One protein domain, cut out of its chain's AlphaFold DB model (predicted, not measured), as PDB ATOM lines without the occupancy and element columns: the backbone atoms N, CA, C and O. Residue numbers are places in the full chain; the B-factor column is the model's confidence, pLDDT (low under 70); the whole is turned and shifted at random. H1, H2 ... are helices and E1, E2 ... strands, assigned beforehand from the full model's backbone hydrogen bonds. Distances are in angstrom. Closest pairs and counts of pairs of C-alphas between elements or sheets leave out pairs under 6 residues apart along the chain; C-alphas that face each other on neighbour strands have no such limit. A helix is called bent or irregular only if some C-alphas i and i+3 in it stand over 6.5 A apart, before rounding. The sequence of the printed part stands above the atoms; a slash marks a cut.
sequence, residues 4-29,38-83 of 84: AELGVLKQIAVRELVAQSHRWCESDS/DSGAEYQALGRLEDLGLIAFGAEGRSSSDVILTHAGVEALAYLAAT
ATOM      1  N   ALA A   4      14.925  66.939  19.501       58.03
ATOM      2  CA  ALA A   4      14.455  65.797  18.719       58.03
ATOM      3  C   ALA A   4      15.576  64.805  18.346       58.03
ATOM      4  O   ALA A   4      15.360  63.599  18.375       58.03
ATOM      5  N   GLU A   5      16.785  65.292  18.051       55.41
ATOM      6  CA  GLU A   5      17.947  64.451  17.723       55.41
ATOM      7  C   GLU A   5      18.398  63.651  18.953       55.41
ATOM      8  O   GLU A   5      18.730  62.474  18.846       55.41
ATOM      9  N   LEU A   6      18.327  64.265  20.142       60.12
ATOM     10  CA  LEU A   6      18.587  63.596  21.421       60.12
ATOM     11  C   LEU A   6      17.544  62.513  21.733       60.12
ATOM     12  O   LEU A   6      17.907  61.436  22.200       60.12
ATOM     13  N   GLY A   7      16.265  62.767  21.439       61.84
ATOM     14  CA  GLY A   7      15.195  61.779  21.610       61.84
ATOM     15  C   GLY A   7      15.370  60.546  20.715       61.84
ATOM     16  O   GLY A   7      15.199  59.420  21.178       61.84
ATOM     17  N   VAL A   8      15.782  60.748  19.460       68.19
ATOM     18  CA  VAL A   8      16.064  59.650  18.520       68.19
ATOM     19  C   VAL A   8      17.281  58.836  18.961       68.19
ATOM     20  O   VAL A   8      17.212  57.610  18.995       68.19
ATOM     21  N   LEU A   9      18.374  59.493  19.363       64.31
ATOM     22  CA  LEU A   9      19.574  58.808  19.865       64.31
ATOM     23  C   LEU A   9      19.271  57.955  21.101       64.31
ATOM     24  O   LEU A   9      19.739  56.825  21.206       64.31
ATOM     25  N   LYS A  10      18.434  58.471  22.002       67.38
ATOM     26  CA  LYS A  10      17.955  57.762  23.188       67.38
ATOM     27  C   LYS A  10      17.152  56.507  22.822       67.38
ATOM     28  O   LYS A  10      17.399  55.447  23.387       67.38
ATOM     29  N   GLN A  11      16.237  56.601  21.855       71.31
ATOM     30  CA  GLN A  11      15.465  55.444  21.384       71.31
ATOM     31  C   GLN A  11      16.344  54.385  20.711       71.31
ATOM     32  O   GLN A  11      16.160  53.196  20.964       71.31
ATOM     33  N   ILE A  12      17.316  54.798  19.891       73.00
ATOM     34  CA  ILE A  12      18.268  53.879  19.247       73.00
ATOM     35  C   ILE A  12      19.091  53.147  20.311       73.00
ATOM     36  O   ILE A  12      19.188  51.926  20.284       73.00
ATOM     37  N   ALA A  13      19.617  53.883  21.285       70.31
ATOM     38  CA  ALA A  13      20.412  53.334  22.372       70.31
ATOM     39  C   ALA A  13      19.635  52.322  23.232       70.31
ATOM     40  O   ALA A  13      20.131  51.232  23.507       70.31
ATOM     41  N   VAL A  14      18.393  52.638  23.613       71.06
ATOM     42  CA  VAL A  14      17.528  51.703  24.352       71.06
ATOM     43  C   VAL A  14      17.237  50.454  23.520       71.06
ATOM     44  O   VAL A  14      17.300  49.342  24.039       71.06
ATOM     45  N   ARG A  15      16.978  50.612  22.219       77.19
ATOM     46  CA  ARG A  15      16.709  49.488  21.319       77.19
ATOM     47  C   ARG A  15      17.915  48.562  21.168       77.19
ATOM     48  O   ARG A  15      17.732  47.348  21.180       77.19
ATOM     49  N   GLU A  16      19.125  49.112  21.083       73.75
ATOM     50  CA  GLU A  16      20.361  48.322  21.051       73.75
ATOM     51  C   GLU A  16      20.606  47.580  22.368       73.75
ATOM     52  O   GLU A  16      20.911  46.387  22.362       73.75
ATOM     53  N   LEU A  17      20.381  48.230  23.513       69.94
ATOM     54  CA  LEU A  17      20.469  47.559  24.812       69.94
ATOM     55  C   LEU A  17      19.447  46.422  24.948       69.94
ATOM     56  O   LEU A  17      19.787  45.337  25.419       69.94
ATOM     57  N   VAL A  18      18.204  46.633  24.507       75.12
ATOM     58  CA  VAL A  18      17.164  45.590  24.505       75.12
ATOM     59  C   VAL A  18      17.571  44.434  23.598       75.12
ATOM     60  O   VAL A  18      17.498  43.276  24.019       75.12
ATOM     61  N   ALA A  19      18.063  44.737  22.394       75.81
ATOM     62  CA  ALA A  19      18.532  43.738  21.444       75.81
ATOM     63  C   ALA A  19      19.681  42.895  22.011       75.81
ATOM     64  O   ALA A  19      19.695  41.692  21.782       75.81
ATOM     65  N   GLN A  20      20.593  43.478  22.792       69.19
ATOM     66  CA  GLN A  20      21.752  42.783  23.371       69.19
ATOM     67  C   GLN A  20      21.489  42.201  24.773       69.19
ATOM     68  O   GLN A  20      22.305  41.433  25.280       69.19
ATOM     69  N   SER A  21      20.336  42.498  25.387       68.25
ATOM     70  CA  SER A  21      20.010  42.094  26.765       68.25
ATOM     71  C   SER A  21      20.086  40.582  27.013       68.25
ATOM     72  O   SER A  21      20.431  40.152  28.112       68.25
ATOM     73  N   HIS A  22      19.805  39.760  25.997       66.50
ATOM     74  CA  HIS A  22      19.889  38.302  26.093       66.50
ATOM     75  C   HIS A  22      21.331  37.812  26.302       66.50
ATOM     76  O   HIS A  22      21.542  36.903  27.095       66.50
ATOM     77  N   ARG A  23      22.337  38.467  25.706       67.38
ATOM     78  CA  ARG A  23      23.758  38.090  25.856       67.38
ATOM     79  C   ARG A  23      24.300  38.347  27.256       67.38
ATOM     80  O   ARG A  23      25.249  37.697  27.678       67.38
ATOM     81  N   TRP A  24      23.709  39.294  27.976       64.38
ATOM     82  CA  TRP A  24      24.040  39.558  29.378       64.38
ATOM     83  C   TRP A  24      23.263  38.662  30.348       64.38
ATOM     84  O   TRP A  24      23.648  38.539  31.504       64.38
ATOM     85  N   CYS A  25      22.203  38.001  29.872       56.62
ATOM     86  CA  CYS A  25      21.421  37.017  30.621       56.62
ATOM     87  C   CYS A  25      21.879  35.565  30.356       56.62
ATOM     88  O   CYS A  25      21.576  34.664  31.136       56.62
ATOM     89  N   GLU A  26      22.643  35.321  29.285       51.47
ATOM     90  CA  GLU A  26      23.141  34.005  28.848       51.47
ATOM     91  C   GLU A  26      24.239  33.389  29.742       51.47
ATOM     92  O   GLU A  26      24.948  32.479  29.321       51.47
ATOM     93  N   SER A  27      24.336  33.793  31.012       50.44
ATOM     94  CA  SER A  27      24.859  32.867  32.024       50.44
ATOM     95  C   SER A  27      23.840  31.791  32.415       50.44
ATOM     96  O   SER A  27      24.241  30.874  33.120       50.44
ATOM     97  N   ASP A  28      22.570  31.846  31.960       46.16
ATOM     98  CA  ASP A  28      21.613  30.809  32.379       46.16
ATOM     99  C   ASP A  28      20.407  30.470  31.475       46.16
ATOM    100  O   ASP A  28      19.414  29.992  32.010       46.16
ATOM    101  N   SER A  29      20.440  30.662  30.144       38.84
ATOM    102  CA  SER A  29      19.733  29.803  29.143       38.84
ATOM    103  C   SER A  29      19.446  30.496  27.800       38.84
ATOM    104  O   SER A  29      18.711  31.474  27.724       38.84
ATOM    105  N   ASP A  38       6.585  41.391  21.131       55.81
ATOM    106  CA  ASP A  38       5.351  41.699  21.830       55.81
ATOM    107  C   ASP A  38       5.655  42.676  22.977       55.81
ATOM    108  O   ASP A  38       6.713  42.571  23.610       55.81
ATOM    109  N   SER A  39       4.762  43.623  23.269       58.75
ATOM    110  CA  SER A  39       5.042  44.700  24.234       58.75
ATOM    111  C   SER A  39       5.493  44.162  25.603       58.75
ATOM    112  O   SER A  39       6.323  44.776  26.267       58.75
ATOM    113  N   GLY A  40       5.039  42.966  26.001       63.66
ATOM    114  CA  GLY A  40       5.491  42.290  27.223       63.66
ATOM    115  C   GLY A  40       6.973  41.877  27.231       63.66
ATOM    116  O   GLY A  40       7.617  41.949  28.277       63.66
ATOM    117  N   ALA A  41       7.541  41.488  26.086       67.12
ATOM    118  CA  ALA A  41       8.943  41.079  25.980       67.12
ATOM    119  C   ALA A  41       9.901  42.278  26.068       67.12
ATOM    120  O   ALA A  41      10.967  42.182  26.680       67.12
ATOM    121  N   GLU A  42       9.493  43.423  25.514       69.31
ATOM    122  CA  GLU A  42      10.224  44.687  25.628       69.31
ATOM    123  C   GLU A  42      10.248  45.179  27.082       69.31
ATOM    124  O   GLU A  42      11.319  45.475  27.608       69.31
ATOM    125  N   TYR A  43       9.106  45.167  27.780       72.75
ATOM    126  CA  TYR A  43       9.059  45.520  29.204       72.75
ATOM    127  C   TYR A  43       9.927  44.605  30.071       72.75
ATOM    128  O   TYR A  43      10.593  45.085  30.988       72.75
ATOM    129  N   GLN A  44       9.970  43.305  29.772       77.12
ATOM    130  CA  GLN A  44      10.835  42.373  30.490       77.12
ATOM    131  C   GLN A  44      12.324  42.671  30.246       77.12
ATOM    132  O   GLN A  44      13.129  42.588  31.172       77.12
ATOM    133  N   ALA A  45      12.699  43.036  29.016       77.44
ATOM    134  CA  ALA A  45      14.064  43.438  28.693       77.44
ATOM    135  C   ALA A  45      14.457  44.745  29.387       77.44
ATOM    136  O   ALA A  45      15.540  44.820  29.960       77.44
ATOM    137  N   LEU A  46      13.571  45.742  29.399       80.38
ATOM    138  CA  LEU A  46      13.797  46.988  30.128       80.38
ATOM    139  C   LEU A  46      13.921  46.740  31.638       80.38
ATOM    140  O   LEU A  46      14.823  47.284  32.261       80.38
ATOM    141  N   GLY A  47      13.099  45.858  32.215       81.06
ATOM    142  CA  GLY A  47      13.247  45.440  33.613       81.06
ATOM    143  C   GLY A  47      14.637  44.869  33.907       81.06
ATOM    144  O   GLY A  47      15.298  45.317  34.834       81.06
ATOM    145  N   ARG A  48      15.147  43.971  33.051       81.12
ATOM    146  CA  ARG A  48      16.514  43.434  33.196       81.12
ATOM    147  C   ARG A  48      17.591  44.514  33.088       81.12
ATOM    148  O   ARG A  48      18.578  44.469  33.811       81.12
ATOM    149  N   LEU A  49      17.435  45.472  32.175       82.88
ATOM    150  CA  LEU A  49      18.386  46.576  32.018       82.88
ATOM    151  C   LEU A  49      18.346  47.547  33.211       82.88
ATOM    152  O   LEU A  49      19.382  48.114  33.555       82.88
ATOM    153  N   GLU A  50      17.177  47.736  33.829       85.50
ATOM    154  CA  GLU A  50      17.017  48.482  35.083       85.50
ATOM    155  C   GLU A  50      17.708  47.744  36.238       85.50
ATOM    156  O   GLU A  50      18.500  48.353  36.954       85.50
ATOM    157  N   ASP A  51      17.502  46.428  36.362       83.69
ATOM    158  CA  ASP A  51      18.142  45.593  37.391       83.69
ATOM    159  C   ASP A  51      19.678  45.575  37.262       83.69
ATOM    160  O   ASP A  51      20.394  45.552  38.262       83.69
ATOM    161  N   LEU A  52      20.200  45.635  36.030       81.94
ATOM    162  CA  LEU A  52      21.635  45.773  35.743       81.94
ATOM    163  C   LEU A  52      22.164  47.205  35.952       81.94
ATOM    164  O   LEU A  52      23.359  47.450  35.782       81.94
ATOM    165  N   GLY A  53      21.296  48.163  36.285       84.88
ATOM    166  CA  GLY A  53      21.655  49.563  36.484       84.88
ATOM    167  C   GLY A  53      22.078  50.282  35.203       84.88
ATOM    168  O   GLY A  53      22.751  51.308  35.284       84.88
ATOM    169  N   LEU A  54      21.719  49.765  34.025       84.06
ATOM    170  CA  LEU A  54      22.062  50.341  32.717       84.06
ATOM    171  C   LEU A  54      21.036  51.383  32.265       84.06
ATOM    172  O   LEU A  54      21.361  52.321  31.533       84.06
ATOM    173  N   ILE A  55      19.799  51.240  32.728       86.94
ATOM    174  CA  ILE A  55      18.740  52.228  32.544       86.94
ATOM    175  C   ILE A  55      18.037  52.523  33.871       86.94
ATOM    176  O   ILE A  55      18.192  51.790  34.842       86.94
ATOM    177  N   ALA A  56      17.237  53.583  33.896       86.00
ATOM    178  CA  ALA A  56      16.298  53.896  34.966       86.00
ATOM    179  C   ALA A  56      14.978  54.379  34.359       86.00
ATOM    180  O   ALA A  56      14.998  55.076  33.344       86.00
ATOM    181  N   PHE A  57      13.834  54.058  34.959       82.81
ATOM    182  CA  PHE A  57      12.569  54.678  34.555       82.81
ATOM    183  C   PHE A  57      12.381  56.043  35.226       82.81
ATOM    184  O   PHE A  57      12.794  56.265  36.365       82.81
ATOM    185  N   GLY A  58      11.751  56.971  34.506       73.75
ATOM    186  CA  GLY A  58      11.340  58.263  35.041       73.75
ATOM    187  C   GLY A  58      10.299  58.144  36.160       73.75
ATOM    188  O   GLY A  58       9.620  57.130  36.321       73.75
ATOM    189  N   ALA A  59      10.152  59.223  36.932       68.38
ATOM    190  CA  ALA A  59       9.253  59.277  38.088       68.38
ATOM    191  C   ALA A  59       7.760  59.123  37.732       68.38
ATOM    192  O   ALA A  59       6.966  58.769  38.599       68.38
ATOM    193  N   GLU A  60       7.377  59.369  36.474       63.69
ATOM    194  CA  GLU A  60       5.984  59.290  36.007       63.69
ATOM    195  C   GLU A  60       5.528  57.863  35.649       63.69
ATOM    196  O   GLU A  60       4.362  57.643  35.325       63.69
ATOM    197  N   GLY A  61       6.412  56.870  35.793       62.62
ATOM    198  CA  GLY A  61       6.065  55.455  35.720       62.62
ATOM    199  C   GLY A  61       6.951  54.646  34.777       62.62
ATOM    200  O   GLY A  61       7.811  55.158  34.062       62.62
ATOM    201  N   ARG A  62       6.717  53.329  34.769       67.38
ATOM    202  CA  ARG A  62       7.406  52.375  33.890       67.38
ATOM    203  C   ARG A  62       6.829  52.452  32.477       67.38
ATOM    204  O   ARG A  62       6.072  51.581  32.067       67.38
ATOM    205  N   SER A  63       7.161  53.521  31.759       68.38
ATOM    206  CA  SER A  63       6.878  53.693  30.332       68.38
ATOM    207  C   SER A  63       8.173  53.560  29.537       68.38
ATOM    208  O   SER A  63       9.193  54.138  29.911       68.38
ATOM    209  N   SER A  64       8.136  52.860  28.399       66.12
ATOM    210  CA  SER A  64       9.267  52.798  27.455       66.12
ATOM    211  C   SER A  64       9.694  54.184  26.947       66.12
ATOM    212  O   SER A  64      10.841  54.384  26.550       66.12
ATOM    213  N   SER A  65       8.792  55.166  27.023       68.06
ATOM    214  CA  SER A  65       9.043  56.563  26.647       68.06
ATOM    215  C   SER A  65       9.885  57.320  27.689       68.06
ATOM    216  O   SER A  65      10.626  58.241  27.334       68.06
ATOM    217  N   ASP A  66       9.841  56.878  28.951       75.69
ATOM    218  CA  ASP A  66      10.481  57.523  30.109       75.69
ATOM    219  C   ASP A  66      11.731  56.794  30.613       75.69
ATOM    220  O   ASP A  66      12.252  57.088  31.685       75.69
ATOM    221  N   VAL A  67      12.269  55.869  29.824       79.62
ATOM    222  CA  VAL A  67      13.539  55.192  30.119       79.62
ATOM    223  C   VAL A  67      14.687  56.187  30.030       79.62
ATOM    224  O   VAL A  67      14.759  56.903  29.053       79.62
ATOM    225  N   ILE A  68      15.621  56.243  30.968       84.94
ATOM    226  CA  ILE A  68      16.818  57.096  30.944       84.94
ATOM    227  C   ILE A  68      18.049  56.190  30.983       84.94
ATOM    228  O   ILE A  68      18.077  55.230  31.745       84.94
ATOM    229  N   LEU A  69      19.074  56.485  30.178       84.50
ATOM    230  CA  LEU A  69      20.359  55.780  30.250       84.50
ATOM    231  C   LEU A  69      21.146  56.253  31.468       84.50
ATOM    232  O   LEU A  69      21.320  57.457  31.668       84.50
ATOM    233  N   THR A  70      21.660  55.310  32.247       87.38
ATOM    234  CA  THR A  70      22.620  55.620  33.309       87.38
ATOM    235  C   THR A  70      24.020  55.796  32.718       87.38
ATOM    236  O   THR A  70      24.263  55.515  31.542       87.38
ATOM    237  N   HIS A  71      24.975  56.220  33.547       87.25
ATOM    238  CA  HIS A  71      26.382  56.260  33.146       87.25
ATOM    239  C   HIS A  71      26.889  54.877  32.698       87.25
ATOM    240  O   HIS A  71      27.472  54.760  31.623       87.25
ATOM    241  N   ALA A  72      26.556  53.823  33.453       84.75
ATOM    242  CA  ALA A  72      26.904  52.444  33.117       84.75
ATOM    243  C   ALA A  72      26.254  51.976  31.802       84.75
ATOM    244  O   ALA A  72      26.886  51.280  31.011       84.75
ATOM    245  N   GLY A  73      25.016  52.399  31.517       85.50
ATOM    246  CA  GLY A  73      24.357  52.120  30.237       85.50
ATOM    247  C   GLY A  73      25.077  52.734  29.039       85.50
ATOM    248  O   GLY A  73      25.199  52.092  27.996       85.50
ATOM    249  N   VAL A  74      25.591  53.959  29.187       85.00
ATOM    250  CA  VAL A  74      26.382  54.631  28.142       85.00
ATOM    251  C   VAL A  74      27.709  53.909  27.902       85.00
ATOM    252  O   VAL A  74      28.083  53.689  26.751       85.00
ATOM    253  N   GLU A  75      28.403  53.500  28.964       85.12
ATOM    254  CA  GLU A  75      29.647  52.731  28.847       85.12
ATOM    255  C   GLU A  75      29.417  51.363  28.191       85.12
ATOM    256  O   GLU A  75      30.165  50.972  27.294       85.12
ATOM    257  N   ALA A  76      28.342  50.663  28.569       79.69
ATOM    258  CA  ALA A  76      27.972  49.384  27.972       79.69
ATOM    259  C   ALA A  76      27.657  49.520  26.472       79.69
ATOM    260  O   ALA A  76      28.077  48.685  25.671       79.69
ATOM    261  N   LEU A  77      26.978  50.600  26.069       79.19
ATOM    262  CA  LEU A  77      26.744  50.920  24.658       79.19
ATOM    263  C   LEU A  77      28.041  51.200  23.901       79.19
ATOM    264  O   LEU A  77      28.215  50.707  22.790       79.19
ATOM    265  N   ALA A  78      28.956  51.967  24.494       79.62
ATOM    266  CA  ALA A  78      30.251  52.249  23.883       79.62
ATOM    267  C   ALA A  78      31.072  50.963  23.695       79.62
ATOM    268  O   ALA A  78      31.676  50.766  22.641       79.62
ATOM    269  N   TYR A  79      31.042  50.060  24.679       78.56
ATOM    270  CA  TYR A  79      31.676  48.748  24.584       78.56
ATOM    271  C   TYR A  79      31.065  47.890  23.469       78.56
ATOM    272  O   TYR A  79      31.795  47.309  22.666       78.56
ATOM    273  N   LEU A  80      29.734  47.840  23.365       74.31
ATOM    274  CA  LEU A  80      29.048  47.113  22.294       74.31
ATOM    275  C   LEU A  80      29.390  47.681  20.911       74.31
ATOM    276  O   LEU A  80      29.693  46.921  20.000       74.31
ATOM    277  N   ALA A  81      29.412  49.007  20.760       74.38
ATOM    278  CA  ALA A  81      29.769  49.666  19.504       74.38
ATOM    279  C   ALA A  81      31.235  49.441  19.098       74.38
ATOM    280  O   ALA A  81      31.542  49.402  17.912       74.38
ATOM    281  N   ALA A  82      32.141  49.291  20.068       73.50
ATOM    282  CA  ALA A  82      33.552  48.997  19.819       73.50
ATOM    283  C   ALA A  82      33.828  47.511  19.526       73.50
ATOM    284  O   ALA A  82      34.923  47.174  19.081       73.50
ATOM    285  N   THR A  83      32.868  46.626  19.819       63.44
ATOM    286  CA  THR A  83      33.003  45.166  19.679       63.44
ATOM    287  C   THR A  83      32.099  44.562  18.597       63.44
ATOM    288  O   THR A  83      32.124  43.343  18.410       63.44
TER     289      THR A  83
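This is residues 4 to 29 and 38 to 83 of the 84 residues of an uncharacterized protein of Rhodococcus sp. JVH1 (UniProt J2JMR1). What is the overall picture? A small hairpin of two strands, E1 and E2, sits over one side of the long, kinked helix H1, between two shorter helices, H2 and H3. H2 packs across H1 on one side of the hairpin, and H3 runs crosswise to H1 on the other. What is it made of? The printed part has 72 residues, is mostly helix, and runs H1, H2, E1, E2, H3 along the chain, with the two-strand sheet E1 - E2 antiparallel. How large is it? It is compact, with a radius of gyration of the C-alphas of 11.9 A, and spans 34 by 28 by 21 A.

How is the sheet paired? E1, residues 55 to 57, and E2, residues 67 to 69, form a hairpin, antiparallel at 148 degrees between their directions. N 56 and O 68 are 2.8 A apart and N 68 and O 56 2.7 A, both within hydrogen-bond range. Which helices come near the sheet? The closest C-alphas of H2, residues 39 to 51, and E1 are those of Glu 50 and Ala 56, 5.5 A apart. For H1, residues 4 to 25, and E2 they are those of Val 14 and Leu 69, 7.7 A apart. For E1 and H3, residues 71 to 83, they are those of Ile 55 and Gly 73, 6.1 A apart. How do the helices stand? H1 touches H2 with its residues 17 to 21 alone, closest at the C-alphas of Val 18 and Ala 45, 5.6 A, about perpendicular at 82 degrees. H1 and H3 only just touch, with 3 pairs of C-alphas within 8 A, the closest those of Leu 17 and Leu 77, 7.1 A, about perpendicular at 75 degrees. H2 and H3 are only just apart, closest 8.3 A. Are the helix backbones whole? Every O i to N i+4 pair is within hydrogen-bond range in H2 and H3, and 15 of 18 are in H1.

Where do the strands lie? E1 begins at C-alpha 55, (18.740, 52.228, 32.544), and measures 6.9 A; E2 measures 6.8 A. Where are the helices? H1 begins at C-alpha 4, (14.455, 65.797, 18.719), and measures 31.9 A. It has a kink of 37 degrees near residue 19 and is irregular, with C-alphas 19 and 22 7.3 A apart. H2 measures 18.6 A, and H3 18.7 A, ending at C-alpha 83, (33.003, 45.166, 19.679).

Which C-alphas are farthest apart? Those of Ala 4 and Asp 28, at 38.2 A. Is the printed part cut? Residues 30 to 37, in the link from H1 to H2, are not printed, and C-alphas 29 and 38 are 20.0 A apart across the cut. Of the links printed whole, H2 to E1 and E2 to H3 are tight, E1 to E2 is short, and none is long. Where is confidence low? The mean pLDDT of the printed part is 72.2, and 31 residues are under 70, among them residues 4 to 10, 20 to 29, 38 to 42 and 59 to 65.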